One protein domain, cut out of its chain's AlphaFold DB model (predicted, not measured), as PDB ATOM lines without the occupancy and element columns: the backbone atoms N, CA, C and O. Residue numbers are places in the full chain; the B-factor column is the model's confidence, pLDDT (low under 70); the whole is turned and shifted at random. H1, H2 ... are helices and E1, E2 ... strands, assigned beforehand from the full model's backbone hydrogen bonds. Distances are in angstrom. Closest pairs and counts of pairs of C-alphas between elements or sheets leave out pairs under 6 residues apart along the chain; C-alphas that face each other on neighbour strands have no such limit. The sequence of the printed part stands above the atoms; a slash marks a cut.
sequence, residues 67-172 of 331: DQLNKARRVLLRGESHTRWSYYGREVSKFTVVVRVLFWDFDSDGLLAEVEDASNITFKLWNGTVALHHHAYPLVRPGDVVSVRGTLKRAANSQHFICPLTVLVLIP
ATOM      1  N   ASP A  67     -29.829  17.864 -27.353       83.56
ATOM      2  CA  ASP A  67     -29.004  18.361 -26.240       83.56
ATOM      3  C   ASP A  67     -27.991  19.430 -26.687       83.56
ATOM      4  O   ASP A  67     -27.884  20.500 -26.081       83.56
ATOM      5  N   GLN A  68     -27.270  19.166 -27.781       82.81
ATOM      6  CA  GLN A  68     -26.261  20.081 -28.319       82.81
ATOM      7  C   GLN A  68     -26.900  21.370 -28.848       82.81
ATOM      8  O   GLN A  68     -26.390  22.458 -28.581       82.81
ATOM      9  N   LEU A  69     -28.047  21.267 -29.534       87.88
ATOM     10  CA  LEU A  69     -28.814  22.436 -29.976       87.88
ATOM     11  C   LEU A  69     -29.380  23.240 -28.799       87.88
ATOM     12  O   LEU A  69     -29.375  24.466 -28.845       87.88
ATOM     13  N   ASN A  70     -29.820  22.586 -27.720       87.81
ATOM     14  CA  ASN A  70     -30.330  23.276 -26.535       87.81
ATOM     15  C   ASN A  70     -29.221  24.032 -25.782       87.81
ATOM     16  O   ASN A  70     -29.444  25.117 -25.245       87.81
ATOM     17  N   LYS A  71     -28.007  23.471 -25.783       87.62
ATOM     18  CA  LYS A  71     -26.793  24.073 -25.213       87.62
ATOM     19  C   LYS A  71     -26.123  25.099 -26.139       87.62
ATOM     20  O   LYS A  71     -25.167  25.752 -25.705       87.62
ATOM     21  N   ALA A  72     -26.592  25.264 -27.377       87.81
ATOM     22  CA  ALA A  72     -26.068  26.260 -28.303       87.81
ATOM     23  C   ALA A  72     -26.321  27.681 -27.773       87.81
ATOM     24  O   ALA A  72     -27.412  28.029 -27.318       87.81
ATOM     25  N   ARG A  73     -25.292  28.527 -27.821       85.69
ATOM     26  CA  ARG A  73     -25.337  29.894 -27.293       85.69
ATOM     27  C   ARG A  73     -25.490  30.895 -28.427       85.69
ATOM     28  O   ARG A  73     -24.845  30.774 -29.464       85.69
ATOM     29  N   ARG A  74     -26.316  31.918 -28.210       82.31
ATOM     30  CA  ARG A  74     -26.407  33.067 -29.117       82.31
ATOM     31  C   ARG A  74     -25.105  33.860 -29.058       82.31
ATOM     32  O   ARG A  74     -24.728  34.333 -27.988       82.31
ATOM     33  N   VAL A  75     -24.463  34.042 -30.206       81.06
ATOM     34  CA  VAL A  75     -23.323  34.949 -30.370       81.06
ATOM     35  C   VAL A  75     -23.847  36.254 -30.958       81.06
ATOM     36  O   VAL A  75     -24.493  36.259 -32.004       81.06
ATOM     37  N   LEU A  76     -23.587  37.363 -30.265       72.56
ATOM     38  CA  LEU A  76     -23.847  38.714 -30.755       72.56
ATOM     39  C   LEU A  76     -22.524  39.307 -31.239       72.56
ATOM     40  O   LEU A  76     -21.722  39.778 -30.431       72.56
ATOM     41  N   LEU A  77     -22.289  39.272 -32.549       70.44
ATOM     42  CA  LEU A  77     -21.184  40.010 -33.157       70.44
ATOM     43  C   LEU A  77     -21.571  41.494 -33.241       70.44
ATOM     44  O   LEU A  77     -22.680  41.837 -33.657       70.44
ATOM     45  N   ARG A  78     -20.678  42.390 -32.804       69.06
ATOM     46  CA  ARG A  78     -20.932  43.840 -32.840       69.06
ATOM     47  C   ARG A  78     -21.147  44.284 -34.289       69.06
ATOM     48  O   ARG A  78     -20.247  44.138 -35.105       69.06
ATOM     49  N   GLY A  79     -22.314  44.862 -34.571       70.94
ATOM     50  CA  GLY A  79     -22.678  45.374 -35.897       70.94
ATOM     51  C   GLY A  79     -23.491  44.412 -36.770       70.94
ATOM     52  O   GLY A  79     -24.005  44.849 -37.793       70.94
ATOM     53  N   GLU A  80     -23.680  43.147 -36.373       71.12
ATOM     54  CA  GLU A  80     -24.558  42.229 -37.110       71.12
ATOM     55  C   GLU A  80     -26.005  42.281 -36.601       71.12
ATOM     56  O   GLU A  80     -26.274  42.173 -35.403       71.12
ATOM     57  N   SER A  81     -26.959  42.388 -37.527       67.94
ATOM     58  CA  SER A  81     -28.399  42.268 -37.252       67.94
ATOM     59  C   SER A  81     -28.866  40.811 -37.124       67.94
ATOM     60  O   SER A  81     -29.949  40.538 -36.599       67.94
ATOM     61  N   HIS A  82     -28.063  39.854 -37.597       68.62
ATOM     62  CA  HIS A  82     -28.411  38.440 -37.627       68.62
ATOM     63  C   HIS A  82     -27.982  37.705 -36.353       68.62
ATOM     64  O   HIS A  82     -26.948  37.968 -35.746       68.62
ATOM     65  N   THR A  83     -28.811  36.753 -35.930       70.81
ATOM     66  CA  THR A  83     -28.532  35.917 -34.760       70.81
ATOM     67  C   THR A  83     -27.755  34.683 -35.189       70.81
ATOM     68  O   THR A  83     -28.334  33.790 -35.805       70.81
ATOM     69  N   ARG A  84     -26.469  34.625 -34.829       83.31
ATOM     70  CA  ARG A  84     -25.649  33.416 -34.950       83.31
ATOM     71  C   ARG A  84     -25.747  32.571 -33.682       83.31
ATOM     72  O   ARG A  84     -25.836  33.099 -32.569       83.31
ATOM     73  N   TRP A  85     -25.680  31.258 -33.853       87.62
ATOM     74  CA  TRP A  85     -25.594  30.284 -32.767       87.62
ATOM     75  C   TRP A  85     -24.218  29.639 -32.773       87.62
ATOM     76  O   TRP A  85     -23.661  29.417 -33.846       87.62
ATOM     77  N   SER A  86     -23.674  29.306 -31.606       86.25
ATOM     78  CA  SER A  86     -22.454  28.508 -31.518       86.25
ATOM     79  C   SER A  86     -22.525  27.415 -30.461       86.25
ATOM     80  O   SER A  86     -23.155  27.565 -29.412       86.25
ATOM     81  N   TYR A  87     -21.849  26.305 -30.742       83.06
ATOM     82  CA  TYR A  87     -21.658  25.189 -29.824       83.06
ATOM     83  C   TYR A  87     -20.177  24.798 -29.833       83.06
ATOM     84  O   TYR A  87     -19.598  24.579 -30.895       83.06
ATOM     85  N   TYR A  88     -19.533  24.813 -28.659       83.56
ATOM     86  CA  TYR A  88     -18.071  24.684 -28.500       83.56
ATOM     87  C   TYR A  88     -17.243  25.495 -29.524       83.56
ATOM     88  O   TYR A  88     -16.288  25.001 -30.116       83.56
ATOM     89  N   GLY A  89     -17.630  26.755 -29.758       78.19
ATOM     90  CA  GLY A  89     -16.923  27.667 -30.666       78.19
ATOM     91  C   GLY A  89     -17.163  27.435 -32.164       78.19
ATOM     92  O   GLY A  89     -16.680  28.226 -32.967       78.19
ATOM     93  N   ARG A  90     -17.930  26.410 -32.560       76.94
ATOM     94  CA  ARG A  90     -18.363  26.199 -33.953       76.94
ATOM     95  C   ARG A  90     -19.714  26.862 -34.195       76.94
ATOM     96  O   ARG A  90     -20.585  26.788 -33.331       76.94
ATOM     97  N   GLU A  91     -19.894  27.495 -35.352       83.81
ATOM     98  CA  GLU A  91     -21.175  28.098 -35.736       83.81
ATOM     99  C   GLU A  91     -22.222  27.017 -36.072       83.81
ATOM    100  O   GLU A  91     -21.924  26.021 -36.728       83.81
ATOM    101  N   VAL A  92     -23.458  27.226 -35.614       84.88
ATOM    102  CA  VAL A  92     -24.615  26.340 -35.813       84.88
ATOM    103  C   VAL A  92     -25.664  27.089 -36.643       84.88
ATOM    104  O   VAL A  92     -26.693  27.539 -36.139       84.88
ATOM    105  N   SER A  93     -25.367  27.287 -37.928       81.06
ATOM    106  CA  SER A  93     -26.234  28.007 -38.873       81.06
ATOM    107  C   SER A  93     -27.259  27.076 -39.537       81.06
ATOM    108  O   SER A  93     -28.464  27.329 -39.466       81.06
ATOM    109  N   LYS A  94     -26.777  25.974 -40.123       86.62
ATOM    110  CA  LYS A  94     -27.538  24.890 -40.764       86.62
ATOM    111  C   LYS A  94     -27.066  23.542 -40.208       86.62
ATOM    112  O   LYS A  94     -25.874  23.362 -39.965       86.62
ATOM    113  N   PHE A  95     -27.980  22.597 -39.994       82.94
ATOM    114  CA  PHE A  95     -27.663  21.280 -39.419       82.94
ATOM    115  C   PHE A  95     -28.650  20.191 -39.836       82.94
ATOM    116  O   PHE A  95     -29.719  20.491 -40.368       82.94
ATOM    117  N   THR A  96     -28.302  18.943 -39.514       80.62
ATOM    118  CA  THR A  96     -29.192  17.774 -39.521       80.62
ATOM    119  C   THR A  96     -29.411  17.269 -38.087       80.62
ATOM    120  O   THR A  96     -28.461  17.214 -37.309       80.62
ATOM    121  N   VAL A  97     -30.629  16.850 -37.738       74.31
ATOM    122  CA  VAL A  97     -30.929  16.058 -36.526       74.31
ATOM    123  C   VAL A  97     -31.733  14.811 -36.891       74.31
ATOM    124  O   VAL A  97     -32.479  14.829 -37.868       74.31
ATOM    125  N   VAL A  98     -31.612  13.743 -36.101       75.44
ATOM    126  CA  VAL A  98     -32.465  12.546 -36.204       75.44
ATOM    127  C   VAL A  98     -33.319  12.448 -34.947       75.44
ATOM    128  O   VAL A  98     -32.785  12.441 -33.839       75.44
ATOM    129  N   VAL A  99     -34.637  12.411 -35.125       76.19
ATOM    130  CA  VAL A  99     -35.619  12.572 -34.044       76.19
ATOM    131  C   VAL A  99     -36.838  11.678 -34.260       76.19
ATOM    132  O   VAL A  99     -37.215  11.402 -35.397       76.19
ATOM    133  N   ARG A 100     -37.470  11.236 -33.173       77.88
ATOM    134  CA  ARG A 100     -38.805  10.630 -33.174       77.88
ATOM    135  C   ARG A 100     -39.855  11.738 -33.118       77.88
ATOM    136  O   ARG A 100     -39.696  12.707 -32.386       77.88
ATOM    137  N   VAL A 101     -40.923  11.605 -33.887       81.44
ATOM    138  CA  VAL A 101     -42.051  12.540 -33.890       81.44
ATOM    139  C   VAL A 101     -42.974  12.221 -32.717       81.44
ATOM    140  O   VAL A 101     -43.329  11.067 -32.513       81.44
ATOM    141  N   LEU A 102     -43.386  13.225 -31.953       78.12
ATOM    142  CA  LEU A 102     -44.389  13.109 -30.886       78.12
ATOM    143  C   LEU A 102     -45.743  13.652 -31.343       78.12
ATOM    144  O   LEU A 102     -46.780  13.032 -31.125       78.12
ATOM    145  N   PHE A 103     -45.711  14.790 -32.028       87.81
ATOM    146  CA  PHE A 103     -46.867  15.492 -32.565       87.81
ATOM    147  C   PHE A 103     -46.505  16.034 -33.945       87.81
ATOM    148  O   PHE A 103     -45.374  16.470 -34.152       87.81
ATOM    149  N   TRP A 104     -47.445  16.007 -34.885       86.44
ATOM    150  CA  TRP A 104     -47.246  16.527 -36.233       86.44
ATOM    151  C   TRP A 104     -48.559  17.080 -36.759       86.44
ATOM    152  O   TRP A 104     -49.509  16.318 -36.945       86.44
ATOM    153  N   ASP A 105     -48.589  18.383 -36.998       83.81
ATOM    154  CA  ASP A 105     -49.749  19.095 -37.508       83.81
ATOM    155  C   ASP A 105     -49.337  20.088 -38.599       83.81
ATOM    156  O   ASP A 105     -48.224  20.628 -38.609       83.81
ATOM    157  N   PHE A 106     -50.245  20.276 -39.545       76.94
ATOM    158  CA  PHE A 106     -50.106  21.183 -40.671       76.94
ATOM    159  C   PHE A 106     -51.416  21.940 -40.828       76.94
ATOM    160  O   PHE A 106     -52.433  21.358 -41.215       76.94
ATOM    161  N   ASP A 107     -51.366  23.236 -40.554       68.88
ATOM    162  CA  ASP A 107     -52.496  24.148 -40.658       68.88
ATOM    163  C   ASP A 107     -52.240  25.221 -41.736       68.88
ATOM    164  O   ASP A 107     -51.329  25.114 -42.562       68.88
ATOM    165  N   SER A 108     -53.086  26.255 -41.774       63.19
ATOM    166  CA  SER A 108     -52.920  27.398 -42.682       63.19
ATOM    167  C   SER A 108     -51.679  28.242 -42.395       63.19
ATOM    168  O   SER A 108     -51.226  28.975 -43.279       63.19
ATOM    169  N   ASP A 109     -51.150  28.157 -41.177       66.12
ATOM    170  CA  ASP A 109     -50.109  29.028 -40.649       66.12
ATOM    171  C   ASP A 109     -48.731  28.349 -40.761       66.12
ATOM    172  O   ASP A 109     -47.706  29.032 -40.840       66.12
ATOM    173  N   GLY A 110     -48.699  27.014 -40.879       74.81
ATOM    174  CA  GLY A 110     -47.595  26.242 -41.440       74.81
ATOM    175  C   GLY A 110     -47.421  24.861 -40.806       74.81
ATOM    176  O   GLY A 110     -48.379  24.135 -40.563       74.81
ATOM    177  N   LEU A 111     -46.162  24.475 -40.570       82.38
ATOM    178  CA  LEU A 111     -45.818  23.236 -39.859       82.38
ATOM    179  C   LEU A 111     -45.663  23.522 -38.368       82.38
ATOM    180  O   LEU A 111     -44.784  24.308 -37.997       82.38
ATOM    181  N   LEU A 112     -46.418  22.809 -37.531       86.88
ATOM    182  CA  LEU A 112     -46.195  22.705 -36.094       86.88
ATOM    183  C   LEU A 112     -46.003  21.233 -35.703       86.88
ATOM    184  O   LEU A 112     -46.913  20.419 -35.813       86.88
ATOM    185  N   ALA A 113     -44.819  20.881 -35.207       88.12
ATOM    186  CA  ALA A 113     -44.546  19.529 -34.723       88.12
ATOM    187  C   ALA A 113     -43.762  19.543 -33.408       88.12
ATOM    188  O   ALA A 113     -42.977  20.454 -33.140       88.12
ATOM    189  N   GLU A 114     -43.941  18.497 -32.606       89.69
ATOM    190  CA  GLU A 114     -43.075  18.190 -31.469       89.69
ATOM    191  C   GLU A 114     -42.300  16.912 -31.780       89.69
ATOM    192  O   GLU A 114     -42.852  15.943 -32.303       89.69
ATOM    193  N   VAL A 115     -41.005  16.929 -31.489       87.44
ATOM    194  CA  VAL A 115     -40.074  15.836 -31.768       87.44
ATOM    195  C   VAL A 115     -39.140  15.623 -30.586       87.44
ATOM    196  O   VAL A 115     -38.904  16.545 -29.813       87.44
ATOM    197  N   GLU A 116     -38.566  14.434 -30.463       78.94
ATOM    198  CA  GLU A 116     -37.633  14.063 -29.399       78.94
ATOM    199  C   GLU A 116     -36.435  13.276 -29.943       78.94
ATOM    200  O   GLU A 116     -36.541  12.600 -30.965       78.94
ATOM    201  N   ASP A 117     -35.286  13.333 -29.273       75.38
ATOM    202  CA  ASP A 117     -34.124  12.506 -29.620       75.38
ATOM    203  C   ASP A 117     -33.977  11.285 -28.697       75.38
ATOM    204  O   ASP A 117     -34.768  11.053 -27.783       75.38
ATOM    205  N   ALA A 118     -32.930  10.486 -28.920       66.56
ATOM    206  CA  ALA A 118     -32.619   9.320 -28.092       66.56
ATOM    207  C   ALA A 118     -32.303   9.652 -26.613       66.56
ATOM    208  O   ALA A 118     -32.201   8.737 -25.795       66.56
ATOM    209  N   SER A 119     -32.158  10.936 -26.264       63.53
ATOM    210  CA  SER A 119     -31.972  11.436 -24.896       63.53
ATOM    211  C   SER A 119     -33.304  11.799 -24.217       63.53
ATOM    212  O   SER A 119     -33.296  12.215 -23.059       63.53
ATOM    213  N   ASN A 120     -34.440  11.642 -24.912       69.62
ATOM    214  CA  ASN A 120     -35.781  12.101 -24.521       69.62
ATOM    215  C   ASN A 120     -35.882  13.632 -24.333       69.62
ATOM    216  O   ASN A 120     -36.716  14.120 -23.571       69.62
ATOM    217  N   ILE A 121     -35.026  14.407 -25.008       73.50
ATOM    218  CA  ILE A 121     -35.133  15.872 -25.034       73.50
ATOM    219  C   ILE A 121     -36.119  16.245 -26.134       73.50
ATOM    220  O   ILE A 121     -35.899  15.855 -27.278       73.50
ATOM    221  N   THR A 122     -37.168  17.010 -25.815       85.75
ATOM    222  CA  THR A 122     -38.144  17.454 -26.820       85.75
ATOM    223  C   THR A 122     -37.795  18.817 -27.417       85.75
ATOM    224  O   THR A 122     -37.264  19.708 -26.750       85.75
ATOM    225  N   PHE A 123     -38.089  18.981 -28.705       90.19
ATOM    226  CA  PHE A 123     -37.990  20.228 -29.455       90.19
ATOM    227  C   PHE A 123     -39.263  20.460 -30.260       90.19
ATOM    228  O   PHE A 123     -39.898  19.528 -30.751       90.19
ATOM    229  N   LYS A 124     -39.581  21.736 -30.477       92.19
ATOM    230  CA  LYS A 124     -40.585  22.140 -31.458       92.19
ATOM    231  C   LYS A 124     -39.930  22.286 -32.827       92.19
ATOM    232  O   LYS A 124     -38.911  22.976 -32.950       92.19
ATOM    233  N   LEU A 125     -40.529  21.682 -33.848       89.50
ATOM    234  CA  LEU A 125     -40.356  22.125 -35.225       89.50
ATOM    235  C   LEU A 125     -41.447  23.156 -35.505       89.50
ATOM    236  O   LEU A 125     -42.621  22.898 -35.247       89.50
ATOM    237  N   TRP A 126     -41.063  24.315 -36.027       87.25
ATOM    238  CA  TRP A 126     -42.024  25.330 -36.443       87.25
ATOM    239  C   TRP A 126     -41.523  26.065 -37.678       87.25
ATOM    240  O   TRP A 126     -40.404  26.587 -37.688       87.25
ATOM    241  N   ASN A 127     -42.359  26.135 -38.711       82.25
ATOM    242  CA  ASN A 127     -42.166  27.069 -39.813       82.25
ATOM    243  C   ASN A 127     -43.479  27.803 -40.092       82.25
ATOM    244  O   ASN A 127     -44.390  27.229 -40.674       82.25
ATOM    245  N   GLY A 128     -43.531  29.073 -39.683       61.94
ATOM    246  CA  GLY A 128     -44.660  29.982 -39.896       61.94
ATOM    247  C   GLY A 128     -44.646  30.703 -41.249       61.94
ATOM    248  O   GLY A 128     -45.059  31.858 -41.323       61.94
ATOM    249  N   THR A 129     -44.074  30.100 -42.297       55.31
ATOM    250  CA  THR A 129     -44.152  30.637 -43.662       55.31
ATOM    251  C   THR A 129     -44.710  29.597 -44.632       55.31
ATOM    252  O   THR A 129     -44.198  28.485 -44.751       55.31
ATOM    253  N   VAL A 130     -45.734  30.010 -45.387       41.94
ATOM    254  CA  VAL A 130     -46.537  29.210 -46.342       41.94
ATOM    255  C   VAL A 130     -45.712  28.624 -47.511       41.94
ATOM    256  O   VAL A 130     -46.216  27.855 -48.325       41.94
ATOM    257  N   ALA A 131     -44.417  28.944 -47.597       44.38
ATOM    258  CA  ALA A 131     -43.489  28.445 -48.613       44.38
ATOM    259  C   ALA A 131     -43.215  26.926 -48.530       44.38
ATOM    260  O   ALA A 131     -42.657  26.350 -49.463       44.38
ATOM    261  N   LEU A 132     -43.610  26.263 -47.438       47.25
ATOM    262  CA  LEU A 132     -43.597  24.805 -47.332       47.25
ATOM    263  C   LEU A 132     -44.938  24.218 -47.777       47.25
ATOM    264  O   LEU A 132     -45.833  23.972 -46.972       47.25
ATOM    265  N   HIS A 133     -45.065  23.959 -49.077       43.09
ATOM    266  CA  HIS A 133     -46.227  23.260 -49.618       43.09
ATOM    267  C   HIS A 133     -46.423  21.886 -48.952       43.09
ATOM    268  O   HIS A 133     -45.476  21.108 -48.841       43.09
ATOM    269  N   HIS A 134     -47.676  21.533 -48.644       40.22
ATOM    270  CA  HIS A 134     -48.106  20.214 -48.140       40.22
ATOM    271  C   HIS A 134     -47.568  19.001 -48.930       40.22
ATOM    272  O   HIS A 134     -47.565  17.885 -48.423       40.22
ATOM    273  N   HIS A 135     -47.138  19.202 -50.180       41.53
ATOM    274  CA  HIS A 135     -46.588  18.168 -51.059       41.53
ATOM    275  C   HIS A 135     -45.065  17.970 -50.930       41.53
ATOM    276  O   HIS A 135     -44.528  17.055 -51.549       41.53
ATOM    277  N   ALA A 136     -44.362  18.815 -50.168       44.62
ATOM    278  CA  ALA A 136     -42.907  18.762 -50.006       44.62
ATOM    279  C   ALA A 136     -42.439  17.802 -48.897       44.62
ATOM    280  O   ALA A 136     -41.249  17.499 -48.818       44.62
ATOM    281  N   TYR A 137     -43.356  17.316 -48.053       51.06
ATOM    282  CA  TYR A 137     -43.044  16.369 -46.989       51.06
ATOM    283  C   TYR A 137     -43.667  14.995 -47.249       51.06
ATOM    284  O   TYR A 137     -44.811  14.916 -47.702       51.06
ATOM    285  N   PRO A 138     -42.949  13.898 -46.937       55.47
ATOM    286  CA  PRO A 138     -43.563  12.575 -46.863       55.47
ATOM    287  C   PRO A 138     -44.687  12.568 -45.814       55.47
ATOM    288  O   PRO A 138     -44.754  13.443 -44.952       55.47
ATOM    289  N   LEU A 139     -45.561  11.559 -45.855       67.19
ATOM    290  CA  LEU A 139     -46.633  11.389 -44.868       67.19
ATOM    291  C   LEU A 139     -46.055  11.011 -43.489       67.19
ATOM    292  O   LEU A 139     -46.014   9.831 -43.141       67.19
ATOM    293  N   VAL A 140     -45.609  12.013 -42.730       71.75
ATOM    294  CA  VAL A 140     -45.093  11.870 -41.364       71.75
ATOM    295  C   VAL A 140     -46.243  11.621 -40.387       71.75
ATOM    296  O   VAL A 140     -47.303  12.243 -40.485       71.75
ATOM    297  N   ARG A 141     -46.036  10.716 -39.429       75.69
ATOM    298  CA  ARG A 141     -46.985  10.379 -38.364       75.69
ATOM    299  C   ARG A 141     -46.328  10.456 -36.979       75.69
ATOM    300  O   ARG A 141     -45.120  10.246 -36.863       75.69
ATOM    301  N   PRO A 142     -47.109  10.687 -35.907       79.75
ATOM    302  CA  PRO A 142     -46.647  10.497 -34.537       79.75
ATOM    303  C   PRO A 142     -45.988   9.126 -34.328       79.75
ATOM    304  O   PRO A 142     -46.555   8.086 -34.663       79.75
ATOM    305  N   GLY A 143     -44.783   9.169 -33.767       63.81
ATOM    306  CA  GLY A 143     -43.846   8.083 -33.495       63.81
ATOM    307  C   GLY A 143     -42.840   7.782 -34.619       63.81
ATOM    308  O   GLY A 143     -41.921   6.998 -34.376       63.81
ATOM    309  N   ASP A 144     -42.983   8.360 -35.820       68.31
ATOM    310  CA  ASP A 144     -42.035   8.134 -36.924       68.31
ATOM    311  C   ASP A 144     -40.644   8.661 -36.545       68.31
ATOM    312  O   ASP A 144     -40.527   9.700 -35.897       68.31
ATOM    313  N   VAL A 145     -39.573   7.991 -36.974       68.44
ATOM    314  CA  VAL A 145     -38.212   8.541 -36.878       68.44
ATOM    315  C   VAL A 145     -37.886   9.263 -38.176       68.44
ATOM    316  O   VAL A 145     -37.942   8.674 -39.258       68.44
ATOM    317  N   VAL A 146     -37.527  10.538 -38.065       69.88
ATOM    318  CA  VAL A 146     -37.264  11.441 -39.184       69.88
ATOM    319  C   VAL A 146     -35.873  12.067 -39.079       69.88
ATOM    320  O   VAL A 146     -35.373  12.349 -37.991       69.88
ATOM    321  N   SER A 147     -35.254  12.310 -40.231       77.12
ATOM    322  CA  SER A 147     -34.098  13.189 -40.384       77.12
ATOM    323  C   SER A 147     -34.593  14.583 -40.754       77.12
ATOM    324  O   SER A 147     -35.279  14.742 -41.764       77.12
ATOM    325  N   VAL A 148     -34.271  15.589 -39.945       79.50
ATOM    326  CA  VAL A 148     -34.657  16.991 -40.157       79.50
ATOM    327  C   VAL A 148     -33.402  17.793 -40.468       79.50
ATOM    328  O   VAL A 148     -32.524  17.907 -39.612       79.50
ATOM    329  N   ARG A 149     -33.327  18.405 -41.654       84.31
ATOM    330  CA  ARG A 149     -32.366  19.490 -41.903       84.31
ATOM    331  C   ARG A 149     -33.041  20.815 -41.607       84.31
ATOM    332  O   ARG A 149     -34.153  21.049 -42.076       84.31
ATOM    333  N   GLY A 150     -32.387  21.692 -40.859       88.19
ATOM    334  CA  GLY A 150     -33.013  22.925 -40.397       88.19
ATOM    335  C   GLY A 150     -32.036  23.996 -39.938       88.19
ATOM    336  O   GLY A 150     -30.817  23.859 -40.051       88.19
ATOM    337  N   THR A 151     -32.613  25.076 -39.416       89.75
ATOM    338  CA  THR A 151     -31.896  26.184 -38.772       89.75
ATOM    339  C   THR A 151     -32.434  26.400 -37.361       89.75
ATOM    340  O   THR A 151     -33.623  26.189 -37.105       89.75
ATOM    341  N   LEU A 152     -31.574  26.822 -36.429       90.62
ATOM    342  CA  LEU A 152     -31.968  27.050 -35.039       90.62
ATOM    343  C   LEU A 152     -32.551  28.457 -34.916       90.62
ATOM    344  O   LEU A 152     -31.950  29.449 -35.345       90.62
ATOM    345  N   LYS A 153     -33.733  28.555 -34.320       88.62
ATOM    346  CA  LYS A 153     -34.427  29.810 -34.043       88.62
ATOM    347  C   LYS A 153     -34.810  29.849 -32.564       88.62
ATOM    348  O   LYS A 153     -34.771  28.840 -31.860       88.62
ATOM    349  N   ARG A 154     -35.157  31.038 -32.074       85.19
ATOM    350  CA  ARG A 154     -35.609  31.252 -30.697       85.19
ATOM    351  C   ARG A 154     -36.868  32.097 -30.723       85.19
ATOM    352  O   ARG A 154     -36.879  33.157 -31.344       85.19
ATOM    353  N   ALA A 155     -37.916  31.602 -30.082       80.56
ATOM    354  CA  ALA A 155     -39.173  32.315 -29.926       80.56
ATOM    355  C   ALA A 155     -39.046  33.411 -28.849       80.56
ATOM    356  O   ALA A 155     -38.105  33.417 -28.048       80.56
ATOM    357  N   ALA A 156     -40.004  34.343 -28.817       77.62
ATOM    358  CA  ALA A 156     -40.003  35.472 -27.881       77.62
ATOM    359  C   ALA A 156     -39.988  35.030 -26.401       77.62
ATOM    360  O   ALA A 156     -39.343  35.664 -25.569       77.62
ATOM    361  N   ASN A 157     -40.603  33.884 -26.086       79.25
ATOM    362  CA  ASN A 157     -40.590  33.242 -24.764       79.25
ATOM    363  C   ASN A 157     -39.244  32.574 -24.395       79.25
ATOM    364  O   ASN A 157     -39.176  31.782 -23.461       79.25
ATOM    365  N   SER A 158     -38.176  32.853 -25.144       70.25
ATOM    366  CA  SER A 158     -36.851  32.243 -25.031       70.25
ATOM    367  C   SER A 158     -36.719  30.754 -25.379       70.25
ATOM    368  O   SER A 158     -35.595  30.258 -25.323       70.25
ATOM    369  N   GLN A 159     -37.778  30.061 -25.804       82.50
ATOM    370  CA  GLN A 159     -37.694  28.656 -26.216       82.50
ATOM    371  C   GLN A 159     -36.972  28.518 -27.569       82.50
ATOM    372  O   GLN A 159     -37.269  29.248 -28.521       82.50
ATOM    373  N   HIS A 160     -36.028  27.579 -27.669       87.94
ATOM    374  CA  HIS A 160     -35.427  27.189 -28.945       87.94
ATOM    375  C   HIS A 160     -36.411  26.350 -29.772       87.94
ATOM    376  O   HIS A 160     -37.133  25.512 -29.234       87.94
ATOM    377  N   PHE A 161     -36.420  26.562 -31.086       90.88
ATOM    378  CA  PHE A 161     -37.161  25.738 -32.037       90.88
ATOM    379  C   PHE A 161     -36.345  25.545 -33.314       90.88
ATOM    380  O   PHE A 161     -35.489  26.365 -33.658       90.88
ATOM    381  N   ILE A 162     -36.604  24.448 -34.017       90.94
ATOM    382  CA  ILE A 162     -35.993  24.171 -35.315       90.94
ATOM    383  C   ILE A 162     -36.950  24.696 -36.383       90.94
ATOM    384  O   ILE A 162     -38.121  24.324 -36.404       90.94
ATOM    385  N   CYS A 163     -36.452  25.541 -37.281       90.00
ATOM    386  CA  CYS A 163     -37.147  25.857 -38.523       90.00
ATOM    387  C   CYS A 163     -36.676  24.853 -39.592       90.00
ATOM    388  O   CYS A 163     -35.509  24.930 -40.003       90.00
ATOM    389  N   PRO A 164     -37.508  23.861 -39.974       84.88
ATOM    390  CA  PRO A 164     -37.123  22.827 -40.925       84.88
ATOM    391  C   PRO A 164     -37.001  23.389 -42.346       84.88
ATOM    392  O   PRO A 164     -37.852  24.139 -42.818       84.88
ATOM    393  N   LEU A 165     -35.938  22.965 -43.025       82.88
ATOM    394  CA  LEU A 165     -35.694  23.167 -44.454       82.88
ATOM    395  C   LEU A 165     -36.125  21.922 -45.243       82.88
ATOM    396  O   LEU A 165     -36.783  22.035 -46.266       82.88
ATOM    397  N   THR A 166     -35.788  20.726 -44.745       76.56
ATOM    398  CA  THR A 166     -36.238  19.433 -45.295       76.56
ATOM    399  C   THR A 166     -36.458  18.427 -44.165       76.56
ATOM    400  O   THR A 166     -35.813  18.513 -43.118       76.56
ATOM    401  N   VAL A 167     -37.374  17.477 -44.366       70.31
ATOM    402  CA  VAL A 167     -37.661  16.379 -43.431       70.31
ATOM    403  C   VAL A 167     -37.844  15.098 -44.237       70.31
ATOM    404  O   VAL A 167     -38.589  15.083 -45.216       70.31
ATOM    405  N   LEU A 168     -37.161  14.034 -43.826       67.88
ATOM    406  CA  LEU A 168     -37.151  12.734 -44.490       67.88
ATOM    407  C   LEU A 168     -37.461  11.640 -43.463       67.88
ATOM    408  O   LEU A 168     -36.783  11.544 -42.443       67.88
ATOM    409  N   VAL A 169     -38.478  10.813 -43.719       63.09
ATOM    410  CA  VAL A 169     -38.826   9.681 -42.840       63.09
ATOM    411  C   VAL A 169     -37.794   8.572 -43.011       63.09
ATOM    412  O   VAL A 169     -37.605   8.063 -44.112       63.09
ATOM    413  N   LEU A 170     -37.141   8.201 -41.912       51.16
ATOM    414  CA  LEU A 170     -36.213   7.075 -41.834       51.16
ATOM    415  C   LEU A 170     -36.939   5.792 -41.404       51.16
ATOM    416  O   LEU A 170     -36.648   4.717 -41.920       51.16
ATOM    417  N   ILE A 171     -37.881   5.899 -40.455       58.00
ATOM    418  CA  ILE A 171     -38.605   4.757 -39.877       58.00
ATOM    419  C   ILE A 171     -40.083   5.125 -39.652       58.00
ATOM    420  O   ILE A 171     -40.351   5.980 -38.810       58.00
ATOM    421  N   PRO A 172     -41.047   4.475 -40.333       59.81
ATOM    422  CA  PRO A 172     -42.474   4.715 -40.121       59.81
ATOM    423  C   PRO A 172     -43.121   3.785 -39.070       59.81
ATOM    424  O   PRO A 172     -42.859   2.579 -39.035       59.81
TER     425      PRO A 172
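Overview. This is residues 67 to 172 of the 331 residues of an uncharacterized protein of Fomitopsis rosea (UniProt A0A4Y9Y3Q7). A small closed barrel of five strands, E3 to E7, has a short helix, H1, on its outside, and a two-strand hairpin, E1 and E2, extends the domain past one end, where residues 77 to 82 stick out. The printed part has 106 residues, with one named helix and seven named strands in the order H1 E1 E2 E3 E4 E5 E6 E7, and its class is mostly strand, as strands hold 53 of the 57 residues in named elements. Round the mixed barrel go E3, E4, E5, E7, E6 and back to E3. The whole is compact, with a radius of gyration of the C-alphas of 14.1 A and spans of 43 by 31 by 22 A.

Arrangement. H1, residues 67 to 70, is on the barrel, outside it, at a height over the sheet of 7.7 A; it is too short for an O i to N i+4 pair. E1, residues 73 to 75, and E2, residues 84 to 87, form an antiparallel hairpin, with N 73 and O 86 2.8 A apart. E3, residues 95 to 106, is antiparallel to E4, residues 111 to 116 (N 105 and O 112, 2.9 A). E4 is antiparallel to E5, residues 122 to 127 (N 113 and O 125, 3.0 A). E3, E4 and E5 form a meander, each the antiparallel neighbour of the one before. E6, residues 145 to 154, is antiparallel to E3 (N 97 and O 148, 2.9 A), which completes a Greek key, a meander whose first strand neighbours the fourth, E3 E4 E5 E6. E7, residues 160 to 171, is parallel to E5 (N 126 and O 162, 3.0 A) and antiparallel to E6 (N 163 and O 151, 2.9 A).

Along the chain. H1 begins at C-alpha 67, (-29.004, 18.361, -26.240). E3 spans 22.5 A and bends by 100 degrees at residue 102; E6 spans 23.7 A. E7 spans 25.2 A and ends at C-alpha 171, (-38.605, 4.757, -39.877).

Size, cuts and confidence. The C-alphas farthest apart, of Gly 79 and Pro 172, are 45.4 A apart. The printed part has no cut. The link from E5 to E6 is long. The mean pLDDT of the printed part is 75.5, with residues 128 to 139 among those under 70.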